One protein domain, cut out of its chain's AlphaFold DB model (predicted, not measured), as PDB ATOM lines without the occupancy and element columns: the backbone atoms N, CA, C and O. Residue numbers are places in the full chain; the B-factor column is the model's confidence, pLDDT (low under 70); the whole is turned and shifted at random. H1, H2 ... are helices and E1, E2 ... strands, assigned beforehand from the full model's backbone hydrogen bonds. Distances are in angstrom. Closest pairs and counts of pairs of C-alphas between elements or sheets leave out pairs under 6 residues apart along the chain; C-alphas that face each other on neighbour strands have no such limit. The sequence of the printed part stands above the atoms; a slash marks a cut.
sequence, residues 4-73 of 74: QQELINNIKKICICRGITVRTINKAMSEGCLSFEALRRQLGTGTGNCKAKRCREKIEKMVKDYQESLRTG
ATOM      1  N   GLN A   4     106.457  37.334  -6.420       60.84
ATOM      2  CA  GLN A   4     105.503  36.836  -5.414       60.84
ATOM      3  C   GLN A   4     105.202  37.864  -4.307       60.84
ATOM      4  O   GLN A   4     104.041  38.043  -3.942       60.84
ATOM      5  N   GLN A   5     106.207  38.594  -3.803       61.47
ATOM      6  CA  GLN A   5     105.996  39.587  -2.736       61.47
ATOM      7  C   GLN A   5     105.142  40.783  -3.186       61.47
ATOM      8  O   GLN A   5     104.277  41.231  -2.432       61.47
ATOM      9  N   GLU A   6     105.336  41.287  -4.406       62.22
ATOM     10  CA  GLU A   6     104.538  42.399  -4.942       62.22
ATOM     11  C   GLU A   6     103.074  42.009  -5.150       62.22
ATOM     12  O   GLU A   6     102.177  42.777  -4.789       62.22
ATOM     13  N   LEU A   7     102.802  40.797  -5.649       61.09
ATOM     14  CA  LEU A   7     101.430  40.300  -5.762       61.09
ATOM     15  C   LEU A   7     100.742  40.193  -4.391       61.09
ATOM     16  O   LEU A   7      99.611  40.656  -4.239       61.09
ATOM     17  N   ILE A   8     101.424  39.647  -3.378       64.69
ATOM     18  CA  ILE A   8     100.864  39.494  -2.023       64.69
ATOM     19  C   ILE A   8     100.581  40.863  -1.390       64.69
ATOM     20  O   ILE A   8      99.506  41.087  -0.821       64.69
ATOM     21  N   ASN A   9     101.512  41.810  -1.525       66.62
ATOM     22  CA  ASN A   9     101.369  43.147  -0.951       66.62
ATOM     23  C   ASN A   9     100.190  43.917  -1.557       66.62
ATOM     24  O   ASN A   9      99.488  44.626  -0.836       66.62
ATOM     25  N   ASN A  10      99.905  43.710  -2.845       71.19
ATOM     26  CA  ASN A  10      98.771  44.327  -3.532       71.19
ATOM     27  C   ASN A  10      97.398  43.873  -2.991       71.19
ATOM     28  O   ASN A  10      96.433  44.643  -3.041       71.19
ATOM     29  N   ILE A  11      97.300  42.665  -2.423       79.62
ATOM     30  CA  ILE A  11      96.053  42.104  -1.866       79.62
ATOM     31  C   ILE A  11      95.823  42.563  -0.413       79.62
ATOM     32  O   ILE A  11      94.696  42.518   0.092       79.62
ATOM     33  N   LYS A  12      96.858  43.065   0.274       88.19
ATOM     34  CA  LYS A  12      96.760  43.492   1.676       88.19
ATOM     35  C   LYS A  12      95.694  44.577   1.853       88.19
ATOM     36  O   LYS A  12      95.693  45.601   1.167       88.19
ATOM     37  N   LYS A  13      94.791  44.373   2.816       90.81
ATOM     38  CA  LYS A  13      93.740  45.341   3.160       90.81
ATOM     39  C   LYS A  13      94.318  46.484   3.995       90.81
ATOM     40  O   LYS A  13      94.884  46.257   5.064       90.81
ATOM     41  N   ILE A  14      94.124  47.713   3.530       92.50
ATOM     42  CA  ILE A  14      94.472  48.938   4.258       92.50
ATOM     43  C   ILE A  14      93.265  49.439   5.051       92.50
ATOM     44  O   ILE A  14      93.374  49.683   6.254       92.50
ATOM     45  N   CYS A  15      92.088  49.528   4.420       92.44
ATOM     46  CA  CYS A  15      90.848  49.845   5.127       92.44
ATOM     47  C   CYS A  15      90.066  48.565   5.411       92.44
ATOM     48  O   CYS A  15      89.291  48.103   4.580       92.44
ATOM     49  N   ILE A  16      90.233  48.008   6.612       90.75
ATOM     50  CA  ILE A  16      89.559  46.763   7.012       90.75
ATOM     51  C   ILE A  16      88.031  46.938   7.006       90.75
ATOM     52  O   ILE A  16      87.319  46.059   6.539       90.75
ATOM     53  N   CYS A  17      87.524  48.100   7.438       92.38
ATOM     54  CA  CYS A  17      86.083  48.379   7.491       92.38
ATOM     55  C   CYS A  17      85.403  48.458   6.117       92.38
ATOM     56  O   CYS A  17      84.197  48.273   6.043       92.38
ATOM     57  N   ARG A  18      86.146  48.795   5.056       89.75
ATOM     58  CA  ARG A  18      85.620  48.932   3.685       89.75
ATOM     59  C   ARG A  18      86.203  47.902   2.716       89.75
ATOM     60  O   ARG A  18      85.923  47.965   1.531       89.75
ATOM     61  N   GLY A  19      87.036  46.981   3.203       91.44
ATOM     62  CA  GLY A  19      87.705  45.983   2.368       91.44
ATOM     63  C   GLY A  19      88.694  46.551   1.342       91.44
ATOM     64  O   GLY A  19      89.061  45.834   0.420       91.44
ATOM     65  N   ILE A  20      89.144  47.802   1.488       92.94
ATOM     66  CA  ILE A  20      89.998  48.470   0.491       92.94
ATOM     67  C   ILE A  20      91.432  47.952   0.604       92.94
ATOM     68  O   ILE A  20      92.017  47.956   1.694       92.94
ATOM     69  N   THR A  21      92.000  47.541  -0.527       93.94
ATOM     70  CA  THR A  21      93.348  46.969  -0.646       93.94
ATOM     71  C   THR A  21      94.394  47.990  -1.091       93.94
ATOM     72  O   THR A  21      94.054  49.040  -1.639       93.94
ATOM     73  N   VAL A  22      95.675  47.659  -0.893       92.25
ATOM     74  CA  VAL A  22      96.823  48.435  -1.399       92.25
ATOM     75  C   VAL A  22      96.701  48.675  -2.902       92.25
ATOM     76  O   VAL A  22      96.819  49.816  -3.337       92.25
ATOM     77  N   ARG A  23      96.363  47.640  -3.685       91.25
ATOM     78  CA  ARG A  23      96.171  47.756  -5.141       91.25
ATOM     79  C   ARG A  23      95.170  48.847  -5.518       91.25
ATOM     80  O   ARG A  23      95.404  49.603  -6.452       91.25
ATOM     81  N   THR A  24      94.056  48.920  -4.793       93.44
ATOM     82  CA  THR A  24      92.991  49.897  -5.066       93.44
ATOM     83  C   THR A  24      93.464  51.320  -4.775       93.44
ATOM     84  O   THR A  24      93.191  52.230  -5.553       93.44
ATOM     85  N   ILE A  25      94.209  51.509  -3.682       93.25
ATOM     86  CA  ILE A  25      94.788  52.810  -3.320       93.25
ATOM     87  C   ILE A  25      95.852  53.225  -4.340       93.25
ATOM     88  O   ILE A  25      95.787  54.342  -4.834       93.25
ATOM     89  N   ASN A  26      96.768  52.326  -4.714       91.62
ATOM     90  CA  ASN A  26      97.788  52.597  -5.732       91.62
ATOM     91  C   ASN A  26      97.165  52.994  -7.074       91.62
ATOM     92  O   ASN A  26      97.611  53.964  -7.679       91.62
ATOM     93  N   LYS A  27      96.097  52.306  -7.503       92.75
ATOM     94  CA  LYS A  27      95.354  52.676  -8.715       92.75
ATOM     95  C   LYS A  27      94.812  54.107  -8.624       92.75
ATOM     96  O   LYS A  27      95.050  54.906  -9.522       92.75
ATOM     97  N   ALA A  28      94.155  54.462  -7.521       94.31
ATOM     98  CA  ALA A  28      93.648  55.821  -7.340       94.31
ATOM     99  C   ALA A  28      94.778  56.870  -7.281       94.31
ATOM    100  O   ALA A  28      94.631  57.956  -7.835       94.31
ATOM    101  N   MET A  29      95.924  56.556  -6.665       93.12
ATOM    102  CA  MET A  29      97.091  57.452  -6.662       93.12
ATOM    103  C   MET A  29      97.647  57.670  -8.075       93.12
ATOM    104  O   MET A  29      97.938  58.810  -8.424       93.12
ATOM    105  N   SER A  30      97.705  56.624  -8.911       90.31
ATOM    106  CA  SER A  30      98.098  56.754 -10.325       90.31
ATOM    107  C   SER A  30      97.105  57.561 -11.168       90.31
ATOM    108  O   SER A  30      97.493  58.162 -12.161       90.31
ATOM    109  N   GLU A  31      95.839  57.623 -10.750       92.75
ATOM    110  CA  GLU A  31      94.807  58.485 -11.345       92.75
ATOM    111  C   GLU A  31      94.868  59.933 -10.813       92.75
ATOM    112  O   GLU A  31      94.067  60.774 -11.217       92.75
ATOM    113  N   GLY A  32      95.813  60.249  -9.915       90.56
ATOM    114  CA  GLY A  32      96.038  61.599  -9.386       90.56
ATOM    115  C   GLY A  32      95.496  61.849  -7.974       90.56
ATOM    116  O   GLY A  32      95.614  62.967  -7.466       90.56
ATOM    117  N   CYS A  33      94.945  60.844  -7.282       94.19
ATOM    118  CA  CYS A  33      94.518  60.992  -5.885       94.19
ATOM    119  C   CYS A  33      95.699  60.980  -4.904       94.19
ATOM    120  O   CYS A  33      95.942  59.994  -4.209       94.19
ATOM    121  N   LEU A  34      96.400  62.109  -4.797       93.06
ATOM    122  CA  LEU A  34      97.604  62.276  -3.972       93.06
ATOM    123  C   LEU A  34      97.331  62.868  -2.582       93.06
ATOM    124  O   LEU A  34      98.132  63.629  -2.044       93.06
ATOM    125  N   SER A  35      96.181  62.559  -1.987       94.94
ATOM    126  CA  SER A  35      95.878  62.954  -0.609       94.94
ATOM    127  C   SER A  35      94.888  61.995   0.038       94.94
ATOM    128  O   SER A  35      94.090  61.338  -0.636       94.94
ATOM    129  N   PHE A  36      94.899  61.935   1.372       93.94
ATOM    130  CA  PHE A  36      93.917  61.143   2.113       93.94
ATOM    131  C   PHE A  36      92.482  61.582   1.799       93.94
ATOM    132  O   PHE A  36      91.597  60.737   1.680       93.94
ATOM    133  N   GLU A  37      92.239  62.884   1.642       94.56
ATOM    134  CA  GLU A  37      90.905  63.392   1.327       94.56
ATOM    135  C   GLU A  37      90.462  63.007  -0.090       94.56
ATOM    136  O   GLU A  37      89.331  62.551  -0.261       94.56
ATOM    137  N   ALA A  38      91.352  63.101  -1.084       94.81
ATOM    138  CA  ALA A  38      91.062  62.664  -2.449       94.81
ATOM    139  C   ALA A  38      90.729  61.163  -2.485       94.81
ATOM    140  O   ALA A  38      89.674  60.767  -2.980       94.81
ATOM    141  N   LEU A  39      91.547  60.333  -1.828       94.12
ATOM    142  CA  LEU A  39      91.290  58.897  -1.693       94.12
ATOM    143  C   LEU A  39      90.002  58.602  -0.912       94.12
ATOM    144  O   LEU A  39      89.296  57.640  -1.213       94.12
ATOM    145  N   ARG A  40      89.663  59.411   0.095       93.88
ATOM    146  CA  ARG A  40      88.408  59.293   0.848       93.88
ATOM    147  C   ARG A  40      87.198  59.617  -0.016       93.88
ATOM    148  O   ARG A  40      86.202  58.906   0.094       93.88
ATOM    149  N   ARG A  41      87.272  60.651  -0.853       93.81
ATOM    150  CA  ARG A  41      86.199  61.028  -1.783       93.81
ATOM    151  C   ARG A  41      86.032  59.985  -2.889       93.81
ATOM    152  O   ARG A  41      84.907  59.581  -3.151       93.81
ATOM    153  N   GLN A  42      87.132  59.494  -3.462       94.62
ATOM    154  CA  GLN A  42      87.096  58.541  -4.575       94.62
ATOM    155  C   GLN A  42      86.794  57.098  -4.137       94.62
ATOM    156  O   GLN A  42      85.983  56.421  -4.757       94.62
ATOM    157  N   LEU A  43      87.437  56.606  -3.071       92.56
ATOM    158  CA  LEU A  43      87.341  55.202  -2.638       92.56
ATOM    159  C   LEU A  43      86.446  54.997  -1.408       92.56
ATOM    160  O   LEU A  43      86.217  53.865  -0.983       92.56
ATOM    161  N   GLY A  44      85.996  56.070  -0.753       92.38
ATOM    162  CA  GLY A  44      85.251  55.977   0.505       92.38
ATOM    163  C   GLY A  44      86.098  55.511   1.696       92.38
ATOM    164  O   GLY A  44      85.551  55.137   2.740       92.38
ATOM    165  N   THR A  45      87.430  55.503   1.588       91.81
ATOM    166  CA  THR A  45      88.298  55.072   2.693       91.81
ATOM    167  C   THR A  45      88.165  55.992   3.910       91.81
ATOM    168  O   THR A  45      87.944  57.194   3.795       91.81
ATOM    169  N   GLY A  46      88.239  55.427   5.116       89.50
ATOM    170  CA  GLY A  46      88.102  56.194   6.358       89.50
ATOM    171  C   GLY A  46      86.676  56.638   6.721       89.50
ATOM    172  O   GLY A  46      86.491  57.247   7.772       89.50
ATOM    173  N   THR A  47      85.663  56.282   5.923       92.56
ATOM    174  CA  THR A  47      84.235  56.549   6.214       92.56
ATOM    175  C   THR A  47      83.509  55.371   6.883       92.56
ATOM    176  O   THR A  47      82.297  55.404   7.080       92.56
ATOM    177  N   GLY A  48      84.228  54.295   7.221       89.62
ATOM    178  CA  GLY A  48      83.676  53.159   7.966       89.62
ATOM    179  C   GLY A  48      83.514  53.439   9.464       89.62
ATOM    180  O   GLY A  48      83.878  54.505   9.954       89.62
ATOM    181  N   ASN A  49      83.057  52.431  10.214       88.75
ATOM    182  CA  ASN A  49      82.790  52.540  11.656       88.75
ATOM    183  C   ASN A  49      84.008  53.011  12.481       88.75
ATOM    184  O   ASN A  49      83.871  53.696  13.490       88.75
ATOM    185  N   CYS A  50      85.230  52.708  12.027       92.62
ATOM    186  CA  CYS A  50      86.451  53.166  12.689       92.62
ATOM    187  C   CYS A  50      86.778  54.654  12.461       92.62
ATOM    188  O   CYS A  50      87.744  55.132  13.047       92.62
ATOM    189  N   LYS A  51      86.031  55.374  11.606       91.00
ATOM    190  CA  LYS A  51      86.223  56.802  11.278       91.00
ATOM    191  C   LYS A  51      87.684  57.153  10.964       91.00
ATOM    192  O   LYS A  51      88.249  58.090  11.516       91.00
ATOM    193  N   ALA A  52      88.311  56.343  10.113       91.06
ATOM    194  CA  ALA A  52      89.708  56.452   9.687       91.06
ATOM    195  C   ALA A  52      90.788  56.186  10.753       91.06
ATOM    196  O   ALA A  52      91.958  56.117  10.388       91.06
ATOM    197  N   LYS A  53      90.437  55.908  12.016       92.94
ATOM    198  CA  LYS A  53      91.405  55.685  13.113       92.94
ATOM    199  C   LYS A  53      92.466  54.613  12.832       92.94
ATOM    200  O   LYS A  53      93.539  54.664  13.403       92.94
ATOM    201  N   ARG A  54      92.164  53.616  11.988       91.69
ATOM    202  CA  ARG A  54      93.068  52.477  11.706       91.69
ATOM    203  C   ARG A  54      93.802  52.555  10.369       91.69
ATOM    204  O   ARG A  54      94.803  51.867  10.183       91.69
ATOM    205  N   CYS A  55      93.249  53.288   9.404       93.62
ATOM    206  CA  CYS A  55      93.760  53.313   8.034       93.62
ATOM    207  C   CYS A  55      94.371  54.658   7.646       93.62
ATOM    208  O   CYS A  55      95.140  54.681   6.695       93.62
ATOM    209  N   ARG A  56      94.056  55.748   8.362       93.88
ATOM    210  CA  ARG A  56      94.498  57.103   8.015       93.88
ATOM    211  C   ARG A  56      96.015  57.210   7.928       93.88
ATOM    212  O   ARG A  56      96.514  57.471   6.843       93.88
ATOM    213  N   GLU A  57      96.720  56.900   9.013       94.06
ATOM    214  CA  GLU A  57      98.186  57.013   9.068       94.06
ATOM    215  C   GLU A  57      98.870  56.168   7.987       94.06
ATOM    216  O   GLU A  57      99.815  56.608   7.342       94.06
ATOM    217  N   LYS A  58      98.352  54.958   7.727       92.69
ATOM    218  CA  LYS A  58      98.876  54.081   6.668       92.69
ATOM    219  C   LYS A  58      98.704  54.694   5.282       92.69
ATOM    220  O   LYS A  58      99.617  54.606   4.473       92.69
ATOM    221  N   ILE A  59      97.544  55.286   5.008       93.50
ATOM    222  CA  ILE A  59      97.251  55.916   3.716       93.50
ATOM    223  C   ILE A  59      98.088  57.179   3.537       93.50
ATOM    224  O   ILE A  59      98.677  57.357   2.481       93.50
ATOM    225  N   GLU A  60      98.171  58.030   4.559       94.56
ATOM    226  CA  GLU A  60      98.988  59.247   4.517       94.56
ATOM    227  C   GLU A  60     100.465  58.908   4.289       94.56
ATOM    228  O   GLU A  60     101.107  59.536   3.449       94.56
ATOM    229  N   LYS A  61     100.976  57.850   4.935       94.12
ATOM    230  CA  LYS A  61     102.320  57.333   4.658       94.12
ATOM    231  C   LYS A  61     102.468  56.847   3.211       94.12
ATOM    232  O   LYS A  61     103.394  57.269   2.540       94.12
ATOM    233  N   MET A  62     101.546  56.017   2.710       92.25
ATOM    234  CA  MET A  62     101.596  55.528   1.321       92.25
ATOM    235  C   MET A  62     101.598  56.667   0.295       92.25
ATOM    236  O   MET A  62     102.350  56.612  -0.671       92.25
ATOM    237  N   VAL A  63     100.769  57.691   0.508       94.00
ATOM    238  CA  VAL A  63     100.715  58.874  -0.360       94.00
ATOM    239  C   VAL A  63     102.035  59.634  -0.314       94.00
ATOM    240  O   VAL A  63     102.553  59.997  -1.365       94.00
ATOM    241  N   LYS A  64     102.596  59.843   0.883       94.00
ATOM    242  CA  LYS A  64     103.885  60.519   1.048       94.00
ATOM    243  C   LYS A  64     105.007  59.762   0.335       94.00
ATOM    244  O   LYS A  64     105.715  60.367  -0.460       94.00
ATOM    245  N   ASP A  65     105.116  58.455   0.573       91.69
ATOM    246  CA  ASP A  65     106.124  57.591  -0.052       91.69
ATOM    247  C   ASP A  65     105.974  57.612  -1.591       91.69
ATOM    248  O   ASP A  65     106.962  57.708  -2.320       91.69
ATOM    249  N   TYR A  66     104.735  57.609  -2.104       91.50
ATOM    250  CA  TYR A  66     104.456  57.725  -3.538       91.50
ATOM    251  C   TYR A  66     104.881  59.089  -4.106       91.50
ATOM    252  O   TYR A  66     105.572  59.149  -5.120       91.50
ATOM    253  N   GLN A  67     104.537  60.196  -3.445       89.56
ATOM    254  CA  GLN A  67     104.962  61.539  -3.862       89.56
ATOM    255  C   GLN A  67     106.483  61.714  -3.819       89.56
ATOM    256  O   GLN A  67     107.047  62.395  -4.675       89.56
ATOM    257  N   GLU A  68     107.150  61.105  -2.840       91.19
ATOM    258  CA  GLU A  68     108.607  61.090  -2.752       91.19
ATOM    259  C   GLU A  68     109.213  60.338  -3.943       91.19
ATOM    260  O   GLU A  68     110.087  60.891  -4.605       91.19
ATOM    261  N   SER A  69     108.666  59.167  -4.302       88.25
ATOM    262  CA  SER A  69     109.094  58.420  -5.496       88.25
ATOM    263  C   SER A  69     108.887  59.183  -6.811       88.25
ATOM    264  O   SER A  69     109.719  59.094  -7.708       88.25
ATOM    265  N   LEU A  70     107.825  59.993  -6.920       84.94
ATOM    266  CA  LEU A  70     107.606  60.860  -8.085       84.94
ATOM    267  C   LEU A  70     108.617  62.013  -8.155       84.94
ATOM    268  O   LEU A  70     108.962  62.462  -9.245       84.94
ATOM    269  N   ARG A  71     109.078  62.518  -7.003       81.88
ATOM    270  CA  ARG A  71     110.068  63.602  -6.930       81.88
ATOM    271  C   ARG A  71     111.492  63.125  -7.180       81.88
ATOM    272  O   ARG A  71     112.294  63.922  -7.660       81.88
ATOM    273  N   THR A  72     111.825  61.888  -6.821       75.44
ATOM    274  CA  THR A  72     113.188  61.359  -6.961       75.44
ATOM    275  C   THR A  72     113.521  60.861  -8.362       75.44
ATOM    276  O   THR A  72     114.702  60.645  -8.605       75.44
ATOM    277  N   GLY A  73     112.546  60.771  -9.278       60.47
ATOM    278  CA  GLY A  73     112.768  60.731 -10.730       60.47
ATOM    279  C   GLY A  73     113.932  59.847 -11.189       60.47
ATOM    280  O   GLY A  73     114.782  60.326 -11.938       60.47
TER     281      GLY A  73
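AT A GLANCE: This is residues 4 to 73 of the 74 residues of a protein of Nitrospinae bacterium CG11_big_fil_rev_8_21_14_0_20_45_15 (UniProt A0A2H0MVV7). One long helix, H4, has a short helix, H3, packed crosswise on its first half; H2 packs crosswise on H3, and a further short helix, H1, lies out on the side away from H4, packed on H2. A small strand, E1, follows H1, and the chain folds back from it, with residues 20 to 21 beside E1, to reach H2, while residues 68 to 73, of which 68 to 72 belong to H4, stick out. The 70 printed residues hold four named helices and one named strand, in the order H1, E1, H2, H3, H4, and the class is mostly helix. The whole is compact, with a radius of gyration of the C-alphas of 11.7 A and spans of 38 by 29 by 19 A.

HOW THE PARTS SIT: H4, residues 56 to 72, touches H3, residues 36 to 43, with its residues 56 to 63 alone. The closest C-alphas are those of Phe 36 and Glu 60, 5.9 A apart, and the lines are about perpendicular at 78 degrees. H2, residues 22 to 30, touches H3, with the C-alphas of Ala 28 and Leu 39 closest at 6.8 A, about perpendicular at 75 degrees. H2 and H4 are close but not clearly touching: the closest C-alphas, Met 29 and Val 63, are 7.4 A apart, at a steep tilt of 47 degrees, the same way. H1, residues 4 to 11, touches H2, with the C-alphas of Asn 10 and Arg 23 closest at 4.6 A, about perpendicular at 81 degrees. H1 is apart from H3 and from H4. The helix packing is mostly crossed, with no touching pair at a shallow tilt. E1, residues 13 to 15, pairs with no named strand, but a short antiparallel pairing joins it to residues 20 to 21. H1 and E1 meet only through their link. In H2, H3 and H4 every O i to N i+4 pair is within hydrogen-bond range; in H1, 3 of 4 are.

IN THESE COORDINATES: H4 begins at C-alpha 56 at (94.498, 57.103, 8.015), ends at C-alpha 72 at (113.188, 61.359, -6.961), and is 24.3 A long. H1 begins at C-alpha 4 at (105.503, 36.836, -5.414) and is 11.4 A long. E1 is 5.7 A long, H2 12.3 A and H3 10.1 A.

THE WHOLE: The C-alphas farthest apart, those of Asn 49 and Gly 73, are 38.3 A apart. The printed part has no cut. The link from H3 to H4, residues 44 to 55, is long; H1 to E1 and H2 to H3 are tight, and E1 to H2 is short. The mean pLDDT of the printed part is 88.4, and residues 4 to 9 and residue 73 are under 70.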